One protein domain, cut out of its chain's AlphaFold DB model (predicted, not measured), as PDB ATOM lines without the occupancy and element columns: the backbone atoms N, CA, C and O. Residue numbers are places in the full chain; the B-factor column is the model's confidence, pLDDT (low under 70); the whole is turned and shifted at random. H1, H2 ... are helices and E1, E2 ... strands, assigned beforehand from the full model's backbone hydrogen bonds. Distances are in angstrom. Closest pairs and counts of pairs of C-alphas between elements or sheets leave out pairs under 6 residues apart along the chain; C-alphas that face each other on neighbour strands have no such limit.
ATOM      1  N   HIS A 435     -10.446 -13.465  44.064       90.19
ATOM      2  CA  HIS A 435     -10.842 -14.549  43.159       90.19
ATOM      3  C   HIS A 435     -10.465 -15.958  43.664       90.19
ATOM      4  O   HIS A 435     -10.906 -16.957  43.089       90.19
ATOM      5  N   HIS A 436      -9.723 -16.068  44.774       90.50
ATOM      6  CA  HIS A 436      -9.359 -17.318  45.475       90.50
ATOM      7  C   HIS A 436     -10.492 -17.834  46.384       90.50
ATOM      8  O   HIS A 436     -10.260 -18.481  47.400       90.50
ATOM      9  N   LEU A 437     -11.737 -17.563  45.989       86.06
ATOM     10  CA  LEU A 437     -12.942 -17.774  46.786       86.06
ATOM     11  C   LEU A 437     -13.114 -19.224  47.238       86.06
ATOM     12  O   LEU A 437     -13.072 -20.166  46.435       86.06
ATOM     13  N   ASN A 438     -13.445 -19.389  48.516       84.06
ATOM     14  CA  ASN A 438     -13.702 -20.698  49.101       84.06
ATOM     15  C   ASN A 438     -14.986 -21.335  48.543       84.06
ATOM     16  O   ASN A 438     -15.913 -20.656  48.092       84.06
ATOM     17  N   ALA A 439     -15.090 -22.664  48.628       80.19
ATOM     18  CA  ALA A 439     -16.249 -23.415  48.130       80.19
ATOM     19  C   ALA A 439     -17.569 -23.126  48.882       80.19
ATOM     20  O   ALA A 439     -18.625 -23.544  48.426       80.19
ATOM     21  N   MET A 440     -17.543 -22.425  50.022       77.56
ATOM     22  CA  MET A 440     -18.755 -22.013  50.758       77.56
ATOM     23  C   MET A 440     -19.163 -20.552  50.496       77.56
ATOM     24  O   MET A 440     -20.188 -20.091  50.996       77.56
ATOM     25  N   GLU A 441     -18.363 -19.800  49.740       74.62
ATOM     26  CA  GLU A 441     -18.466 -18.344  49.643       74.62
ATOM     27  C   GLU A 441     -19.397 -17.913  48.502       74.62
ATOM     28  O   GLU A 441     -18.978 -17.633  47.376       74.62
ATOM     29  N   MET A 442     -20.700 -17.931  48.790       67.38
ATOM     30  CA  MET A 442     -21.762 -17.761  47.790       67.38
ATOM     31  C   MET A 442     -22.236 -16.313  47.572       67.38
ATOM     32  O   MET A 442     -23.084 -16.096  46.710       67.38
ATOM     33  N   SER A 443     -21.736 -15.323  48.326       71.19
ATOM     34  CA  SER A 443     -22.113 -13.907  48.136       71.19
ATOM     35  C   SER A 443     -21.443 -13.263  46.919       71.19
ATOM     36  O   SER A 443     -21.998 -12.335  46.327       71.19
ATOM     37  N   HIS A 444     -20.264 -13.758  46.534       80.62
ATOM     38  CA  HIS A 444     -19.494 -13.212  45.426       80.62
ATOM     39  C   HIS A 444     -20.144 -13.557  44.072       80.62
ATOM     40  O   HIS A 444     -20.273 -14.738  43.740       80.62
ATOM     41  N   PRO A 445     -20.525 -12.554  43.253       85.94
ATOM     42  CA  PRO A 445     -21.190 -12.790  41.972       85.94
ATOM     43  C   PRO A 445     -20.212 -13.163  40.854       85.94
ATOM     44  O   PRO A 445     -20.646 -13.651  39.817       85.94
ATOM     45  N   TYR A 446     -18.913 -12.918  41.034       91.56
ATOM     46  CA  TYR A 446     -17.873 -13.266  40.071       91.56
ATOM     47  C   TYR A 446     -17.083 -14.464  40.585       91.56
ATOM     48  O   TYR A 446     -16.752 -14.517  41.769       91.56
ATOM     49  N   ARG A 447     -16.771 -15.412  39.700       92.75
ATOM     50  CA  ARG A 447     -15.852 -16.527  39.962       92.75
ATOM     51  C   ARG A 447     -15.015 -16.823  38.726       92.75
ATOM     52  O   ARG A 447     -15.485 -16.657  37.602       92.75
ATOM     53  N   GLU A 448     -13.798 -17.295  38.943       94.25
ATOM     54  CA  GLU A 448     -13.016 -17.944  37.895       94.25
ATOM     55  C   GLU A 448     -13.538 -19.366  37.677       94.25
ATOM     56  O   GLU A 448     -14.038 -20.015  38.600       94.25
ATOM     57  N   GLY A 449     -13.415 -19.877  36.456       93.00
ATOM     58  CA  GLY A 449     -13.845 -21.230  36.154       93.00
ATOM     59  C   GLY A 449     -13.202 -21.831  34.917       93.00
ATOM     60  O   GLY A 449     -12.622 -21.132  34.093       93.00
ATOM     61  N   LEU A 450     -13.324 -23.152  34.808       93.31
ATOM     62  CA  LEU A 450     -12.856 -23.951  33.679       93.31
ATOM     63  C   LEU A 450     -14.051 -24.456  32.865       93.31
ATOM     64  O   LEU A 450     -14.944 -25.097  33.429       93.31
ATOM     65  N   VAL A 451     -14.065 -24.182  31.560       92.06
ATOM     66  CA  VAL A 451     -15.077 -24.715  30.632       92.06
ATOM     67  C   VAL A 451     -14.869 -26.225  30.454       92.06
ATOM     68  O   VAL A 451     -13.771 -26.675  30.127       92.06
ATOM     69  N   LEU A 452     -15.922 -27.010  30.692       90.19
ATOM     70  CA  LEU A 452     -15.931 -28.471  30.553       90.19
ATOM     71  C   LEU A 452     -16.228 -28.899  29.105       90.19
ATOM     72  O   LEU A 452     -16.641 -28.076  28.292       90.19
ATOM     73  N   GLU A 453     -16.047 -30.187  28.794       78.00
ATOM     74  CA  GLU A 453     -16.054 -30.747  27.426       78.00
ATOM     75  C   GLU A 453     -17.293 -30.387  26.576       78.00
ATOM     76  O   GLU A 453     -17.158 -30.116  25.387       78.00
ATOM     77  N   GLU A 454     -18.485 -30.281  27.176       76.19
ATOM     78  CA  GLU A 454     -19.722 -29.881  26.477       76.19
ATOM     79  C   GLU A 454     -19.786 -28.389  26.083       76.19
ATOM     80  O   GLU A 454     -20.778 -27.940  25.503       76.19
ATOM     81  N   GLY A 455     -18.804 -27.571  26.478       83.00
ATOM     82  CA  GLY A 455     -18.723 -26.129  26.205       83.00
ATOM     83  C   GLY A 455     -19.778 -25.249  26.896       83.00
ATOM     84  O   GLY A 455     -19.630 -24.029  26.953       83.00
ATOM     85  N   ASN A 456     -20.843 -25.851  27.434       89.69
ATOM     86  CA  ASN A 456     -21.986 -25.182  28.065       89.69
ATOM     87  C   ASN A 456     -21.933 -25.169  29.602       89.69
ATOM     88  O   ASN A 456     -22.746 -24.489  30.231       89.69
ATOM     89  N   LEU A 457     -21.010 -25.920  30.209       91.94
ATOM     90  CA  LEU A 457     -20.865 -26.052  31.659       91.94
ATOM     91  C   LEU A 457     -19.485 -25.567  32.103       91.94
ATOM     92  O   LEU A 457     -18.469 -25.928  31.512       91.94
ATOM     93  N   VAL A 458     -19.450 -24.776  33.175       93.00
ATOM     94  CA  VAL A 458     -18.222 -24.236  33.769       93.00
ATOM     95  C   VAL A 458     -18.086 -24.705  35.212       93.00
ATOM     96  O   VAL A 458     -19.009 -24.584  36.022       93.00
ATOM     97  N   TYR A 459     -16.906 -25.217  35.548       92.50
ATOM     98  CA  TYR A 459     -16.528 -25.577  36.907       92.50
ATOM     99  C   TYR A 459     -15.887 -24.381  37.627       92.50
ATOM    100  O   TYR A 459     -14.812 -23.939  37.233       92.50
ATOM    101  N   VAL A 460     -16.528 -23.891  38.696       90.50
ATOM    102  CA  VAL A 460     -16.163 -22.654  39.433       90.50
ATOM    103  C   VAL A 460     -15.725 -22.897  40.891       90.50
ATOM    104  O   VAL A 460     -15.935 -22.062  41.776       90.50
ATOM    105  N   GLY A 461     -15.194 -24.090  41.179       86.56
ATOM    106  CA  GLY A 461     -14.780 -24.471  42.540       86.56
ATOM    107  C   GLY A 461     -15.929 -24.742  43.515       86.56
ATOM    108  O   GLY A 461     -15.712 -24.790  44.723       86.56
ATOM    109  N   HIS A 462     -17.147 -24.912  43.002       81.12
ATOM    110  CA  HIS A 462     -18.354 -25.182  43.778       81.12
ATOM    111  C   HIS A 462     -18.921 -26.578  43.463       81.12
ATOM    112  O   HIS A 462     -18.553 -27.197  42.463       81.12
ATOM    113  N   SER A 463     -19.821 -27.079  44.317       82.00
ATOM    114  CA  SER A 463     -20.511 -28.367  44.125       82.00
ATOM    115  C   SER A 463     -21.451 -28.361  42.917       82.00
ATOM    116  O   SER A 463     -21.597 -29.374  42.239       82.00
ATOM    117  N   LYS A 464     -22.061 -27.208  42.623       86.69
ATOM    118  CA  LYS A 464     -22.884 -26.976  41.433       86.69
ATOM    119  C   LYS A 464     -22.059 -26.314  40.330       86.69
ATOM    120  O   LYS A 464     -21.331 -25.355  40.588       86.69
ATOM    121  N   LEU A 465     -22.248 -26.772  39.096       90.94
ATOM    122  CA  LEU A 465     -21.670 -26.165  37.894       90.94
ATOM    123  C   LEU A 465     -22.451 -24.912  37.468       90.94
ATOM    124  O   LEU A 465     -23.629 -24.762  37.806       90.94
ATOM    125  N   VAL A 466     -21.808 -24.029  36.699       91.94
ATOM    126  CA  VAL A 466     -22.480 -22.890  36.053       91.94
ATOM    127  C   VAL A 466     -22.823 -23.245  34.610       91.94
ATOM    128  O   VAL A 466     -21.939 -23.588  33.829       91.94
ATOM    129  N   LYS A 467     -24.101 -23.134  34.249       92.94
ATOM    130  CA  LYS A 467     -24.602 -23.295  32.886       92.94
ATOM    131  C   LYS A 467     -24.529 -21.965  32.137       92.94
ATOM    132  O   LYS A 467     -25.006 -20.939  32.630       92.94
ATOM    133  N   LEU A 468     -23.946 -22.000  30.945       91.50
ATOM    134  CA  LEU A 468     -23.849 -20.874  30.020       91.50
ATOM    135  C   LEU A 468     -25.028 -20.864  29.038       91.50
ATOM    136  O   LEU A 468     -25.601 -21.902  28.713       91.50
ATOM    137  N   LYS A 469     -25.356 -19.678  28.511       87.69
ATOM    138  CA  LYS A 469     -26.338 -19.519  27.418       87.69
ATOM    139  C   LYS A 469     -25.773 -19.838  26.029       87.69
ATOM    140  O   LYS A 469     -26.543 -20.035  25.095       87.69
ATOM    141  N   LYS A 470     -24.447 -19.816  25.878       88.06
ATOM    142  CA  LYS A 470     -23.729 -20.039  24.619       88.06
ATOM    143  C   LYS A 470     -22.528 -20.933  24.904       88.06
ATOM    144  O   LYS A 470     -21.787 -20.645  25.843       88.06
ATOM    145  N   ALA A 471     -22.339 -21.956  24.076       89.25
ATOM    146  CA  ALA A 471     -21.168 -22.820  24.131       89.25
ATOM    147  C   ALA A 471     -19.880 -22.037  23.827       89.25
ATOM    148  O   ALA A 471     -19.854 -21.155  22.963       89.25
ATOM    149  N   VAL A 472     -18.814 -22.388  24.538       90.62
ATOM    150  CA  VAL A 472     -17.456 -21.840  24.410       90.62
ATOM    151  C   VAL A 472     -16.478 -23.024  24.341       90.62
ATOM    152  O   VAL A 472     -16.820 -24.084  24.865       90.62
ATOM    153  N   PRO A 473     -15.303 -22.914  23.685       89.06
ATOM    154  CA  PRO A 473     -14.367 -24.031  23.611       89.06
ATOM    155  C   PRO A 473     -13.996 -24.589  25.000       89.06
ATOM    156  O   PRO A 473     -13.767 -23.803  25.929       89.06
ATOM    157  N   PRO A 474     -13.948 -25.924  25.160       89.12
ATOM    158  CA  PRO A 474     -13.580 -26.562  26.419       89.12
ATOM    159  C   PRO A 474     -12.112 -26.303  26.771       89.12
ATOM    160  O   PRO A 474     -11.304 -25.946  25.915       89.12
ATOM    161  N   GLY A 475     -11.758 -26.467  28.046       86.69
ATOM    162  CA  GLY A 475     -10.391 -26.251  28.538       86.69
ATOM    163  C   GLY A 475     -10.030 -24.785  28.821       86.69
ATOM    164  O   GLY A 475      -9.022 -24.523  29.472       86.69
ATOM    165  N   LEU A 476     -10.857 -23.818  28.407       89.12
ATOM    166  CA  LEU A 476     -10.597 -22.398  28.657       89.12
ATOM    167  C   LEU A 476     -10.857 -22.001  30.121       89.12
ATOM    168  O   LEU A 476     -11.903 -22.325  30.694       89.12
ATOM    169  N   ARG A 477      -9.927 -21.227  30.698       92.69
ATOM    170  CA  ARG A 477     -10.132 -20.470  31.942       92.69
ATOM    171  C   ARG A 477     -10.926 -19.199  31.626       92.69
ATOM    172  O   ARG A 477     -10.548 -18.442  30.737       92.69
ATOM    173  N   VAL A 478     -12.023 -18.967  32.344       93.38
ATOM    174  CA  VAL A 478     -12.955 -17.852  32.106       93.38
ATOM    175  C   VAL A 478     -13.456 -17.231  33.411       93.38
ATOM    176  O   VAL A 478     -13.740 -17.940  34.377       93.38
ATOM    177  N   THR A 479     -13.650 -15.911  33.419       95.12
ATOM    178  CA  THR A 479     -14.361 -15.204  34.494       95.12
ATOM    179  C   THR A 479     -15.867 -15.255  34.234       95.12
ATOM    180  O   THR A 479     -16.337 -14.892  33.152       95.12
ATOM    181  N   VAL A 480     -16.649 -15.692  35.220       94.06
ATOM    182  CA  VAL A 480     -18.102 -15.885  35.106       94.06
ATOM    183  C   VAL A 480     -18.842 -15.032  36.132       94.06
ATOM    184  O   VAL A 480     -18.533 -15.064  37.319       94.06
ATOM    185  N   GLU A 481     -19.854 -14.298  35.669       93.69
ATOM    186  CA  GLU A 481     -20.838 -13.606  36.503       93.69
ATOM    187  C   GLU A 481     -22.048 -14.523  36.722       93.69
ATOM    188  O   GLU A 481     -22.799 -14.804  35.783       93.69
ATOM    189  N   ILE A 482     -22.222 -15.001  37.954       90.62
ATOM    190  CA  ILE A 482     -23.357 -15.806  38.410       90.62
ATOM    191  C   ILE A 482     -24.489 -14.851  38.790       90.62
ATOM    192  O   ILE A 482     -24.334 -14.020  39.684       90.62
ATOM    193  N   TYR A 483     -25.633 -14.975  38.119       88.75
ATOM    194  CA  TYR A 483     -26.794 -14.101  38.338       88.75
ATOM    195  C   TYR A 483     -28.027 -14.844  38.870       88.75
ATOM    196  O   TYR A 483     -28.960 -14.202  39.347       88.75
ATOM    197  N   ASN A 484     -28.059 -16.180  38.794       85.44
ATOM    198  CA  ASN A 484     -29.165 -16.996  39.297       85.44
ATOM    199  C   ASN A 484     -28.665 -18.361  39.807       85.44
ATOM    200  O   ASN A 484     -27.651 -18.888  39.347       85.44
ATOM    201  N   THR A 485     -29.385 -18.950  40.762       82.69
ATOM    202  CA  THR A 485     -29.075 -20.259  41.353       82.69
ATOM    203  C   THR A 485     -30.320 -21.130  41.360       82.69
ATOM    204  O   THR A 485     -31.269 -20.851  42.085       82.69
ATOM    205  N   GLN A 486     -30.292 -22.222  40.599       79.06
ATOM    206  CA  GLN A 486     -31.385 -23.188  40.521       79.06
ATOM    207  C   GLN A 486     -31.076 -24.439  41.365       79.06
ATOM    208  O   GLN A 486     -30.008 -24.579  41.979       79.06
ATOM    209  N   GLN A 487     -32.027 -25.371  41.433       72.62
ATOM    210  CA  GLN A 487     -31.755 -26.718  41.936       72.62
ATOM    211  C   GLN A 487     -30.873 -27.452  40.904       72.62
ATOM    212  O   GLN A 487     -31.155 -27.430  39.712       72.62
ATOM    213  N   GLY A 488     -29.756 -28.034  41.350       79.75
ATOM    214  CA  GLY A 488     -28.756 -28.680  40.485       79.75
ATOM    215  C   GLY A 488     -27.646 -27.762  39.945       79.75
ATOM    216  O   GLY A 488     -26.476 -28.094  40.104       79.75
ATOM    217  N   TYR A 489     -27.966 -26.597  39.369       84.75
ATOM    218  CA  TYR A 489     -26.975 -25.743  38.685       84.75
ATOM    219  C   TYR A 489     -27.129 -24.239  38.969       84.75
ATOM    220  O   TYR A 489     -28.157 -23.772  39.460       84.75
ATOM    221  N   HIS A 490     -26.080 -23.473  38.670       88.50
ATOM    222  CA  HIS A 490     -26.100 -22.009  38.620       88.50
ATOM    223  C   HIS A 490     -26.268 -21.533  37.178       88.50
ATOM    224  O   HIS A 490     -25.802 -22.197  36.257       88.50
ATOM    225  N   GLU A 491     -26.857 -20.360  36.969       90.88
ATOM    226  CA  GLU A 491     -26.822 -19.691  35.666       90.88
ATOM    227  C   GLU A 491     -25.868 -18.505  35.720       90.88
ATOM    228  O   GLU A 491     -25.886 -17.703  36.664       90.88
ATOM    229  N   GLY A 492     -25.046 -18.382  34.684       91.81
ATOM    230  CA  GLY A 492     -24.077 -17.307  34.588       91.81
ATOM    231  C   GLY A 492     -23.733 -16.945  33.154       91.81
ATOM    232  O   GLY A 492     -24.122 -17.611  32.192       91.81
ATOM    233  N   ARG A 493     -22.998 -15.846  33.016       92.94
ATOM    234  CA  ARG A 493     -22.428 -15.395  31.744       92.94
ATOM    235  C   ARG A 493     -20.933 -15.181  31.894       92.94
ATOM    236  O   ARG A 493     -20.484 -14.702  32.931       92.94
ATOM    237  N   ILE A 494     -20.178 -15.504  30.851       94.06
ATOM    238  CA  ILE A 494     -18.768 -15.119  30.776       94.06
ATOM    239  C   ILE A 494     -18.694 -13.593  30.657       94.06
ATOM    240  O   ILE A 494     -19.486 -12.974  29.939       94.06
ATOM    241  N   VAL A 495     -17.763 -13.001  31.394       93.31
ATOM    242  CA  VAL A 495     -17.467 -11.565  31.406       93.31
ATOM    243  C   VAL A 495     -15.963 -11.359  31.211       93.31
ATOM    244  O   VAL A 495     -15.184 -12.290  31.388       93.31
ATOM    245  N   SER A 496     -15.537 -10.143  30.854       91.44
ATOM    246  CA  SER A 496     -14.105  -9.805  30.878       91.44
ATOM    247  C   SER A 496     -13.561  -9.939  32.305       91.44
ATOM    248  O   SER A 496     -14.258  -9.554  33.249       91.44
ATOM    249  N   SER A 497     -12.320 -10.401  32.463       89.38
ATOM    250  CA  SER A 497     -11.605 -10.451  33.749       89.38
ATOM    251  C   SER A 497     -11.410  -9.069  34.390       89.38
ATOM    252  O   SER A 497     -11.218  -8.966  35.597       89.38
ATOM    253  N   GLU A 498     -11.554  -7.983  33.623       87.12
ATOM    254  CA  GLU A 498     -11.578  -6.615  34.154       87.12
ATOM    255  C   GLU A 498     -12.931  -6.225  34.775       87.12
ATOM    256  O   GLU A 498     -13.011  -5.278  35.558       87.12
ATOM    257  N   THR A 499     -14.014  -6.941  34.458       88.81
ATOM    258  CA  THR A 499     -15.385  -6.604  34.887       88.81
ATOM    259  C   THR A 499     -15.545  -6.511  36.414       88.81
ATOM    260  O   THR A 499     -16.174  -5.549  36.867       88.81
ATOM    261  N   PRO A 500     -14.979  -7.425  37.237       88.94
ATOM    262  CA  PRO A 500     -15.030  -7.324  38.698       88.94
ATOM    263  C   PRO A 500     -14.359  -6.043  39.224       88.94
ATOM    264  O   PRO A 500     -14.890  -5.389  40.126       88.94
ATOM    265  N   LYS A 501     -13.243  -5.632  38.606       84.81
ATOM    266  CA  LYS A 501     -12.527  -4.387  38.920       84.81
ATOM    267  C   LYS A 501     -13.328  -3.155  38.501       84.81
ATOM    268  O   LYS A 501     -13.537  -2.263  39.318       84.81
ATOM    269  N   GLN A 502     -13.825  -3.123  37.267       83.81
ATOM    270  CA  GLN A 502     -14.550  -1.975  36.714       83.81
ATOM    271  C   GLN A 502     -15.903  -1.731  37.410       83.81
ATOM    272  O   GLN A 502     -16.240  -0.586  37.705       83.81
ATOM    273  N   LYS A 503     -16.680  -2.791  37.693       84.44
ATOM    274  CA  LYS A 503     -18.033  -2.670  38.273       84.44
ATOM    275  C   LYS A 503     -18.074  -2.654  39.802       84.44
ATOM    276  O   LYS A 503     -18.969  -2.026  40.359       84.44
ATOM    277  N   LYS A 504     -17.170  -3.375  40.476       81.75
ATOM    278  CA  LYS A 504     -17.182  -3.543  41.944       81.75
ATOM    279  C   LYS A 504     -15.898  -3.081  42.652       81.75
ATOM    280  O   LYS A 504     -15.822  -3.193  43.871       81.75
ATOM    281  N   GLY A 505     -14.881  -2.599  41.934       79.88
ATOM    282  CA  GLY A 505     -13.594  -2.217  42.534       79.88
ATOM    283  C   GLY A 505     -12.783  -3.399  43.091       79.88
ATOM    284  O   GLY A 505     -11.807  -3.187  43.822       79.88
ATOM    285  N   LEU A 506     -13.180  -4.637  42.767       85.62
ATOM    286  CA  LEU A 506     -12.524  -5.854  43.239       85.62
ATOM    287  C   LEU A 506     -11.177  -6.038  42.540       85.62
ATOM    288  O   LEU A 506     -11.031  -5.765  41.350       85.62
ATOM    289  N   TYR A 507     -10.186  -6.514  43.286       90.12
ATOM    290  CA  TYR A 507      -8.934  -6.963  42.691       90.12
ATOM    291  C   TYR A 507      -9.119  -8.396  42.178       90.12
ATOM    292  O   TYR A 507      -9.737  -9.206  42.862       90.12
TER     293      TYR A 507
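What this domain is: This is residues 435 to 507 of the 640 residues of an uncharacterized protein of Naegleria fowleri (UniProt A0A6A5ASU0). A small barrel is made by a curled antiparallel sheet, order E2 E1 E3 E4, and residues 466 to 467, which pair with both edge strands; H1 sits at one end. The 73 printed residues run E1 E2 E3 E4 H1, mostly strand, with under half in named elements. The whole is compact, radius of gyration of the C-alphas 11.4 A, spanning 32 by 24 by 19 A.

How they stand to each other: Within hydrogen-bond range, N 450 and O 459, 3.0 A, join the hairpin of E1, residues 446 to 451, and E2, residues 457 to 459. E3, residues 477 to 485, bends by 60 degrees at residue 482; N 449 and O 478 are 2.9 A apart across E1 and E3. E4, residues 490 to 495, forms a hairpin with E3, N 481 and O 493 at 2.8 A. H1, residues 499 to 504, only grazes the sheet, and its O i to N i+4 pairs are within range.

Where its parts are: E1 begins at C-alpha 446, (-17.873, -13.266, 40.071); E3 is 21.2 A long. H1 ends at C-alpha 504, (-17.182, -3.543, 41.944).

The domain as a whole: The printed part has no cut. The link E2 to E3 is long, 17 residues. Residue 442 has pLDDT under 70.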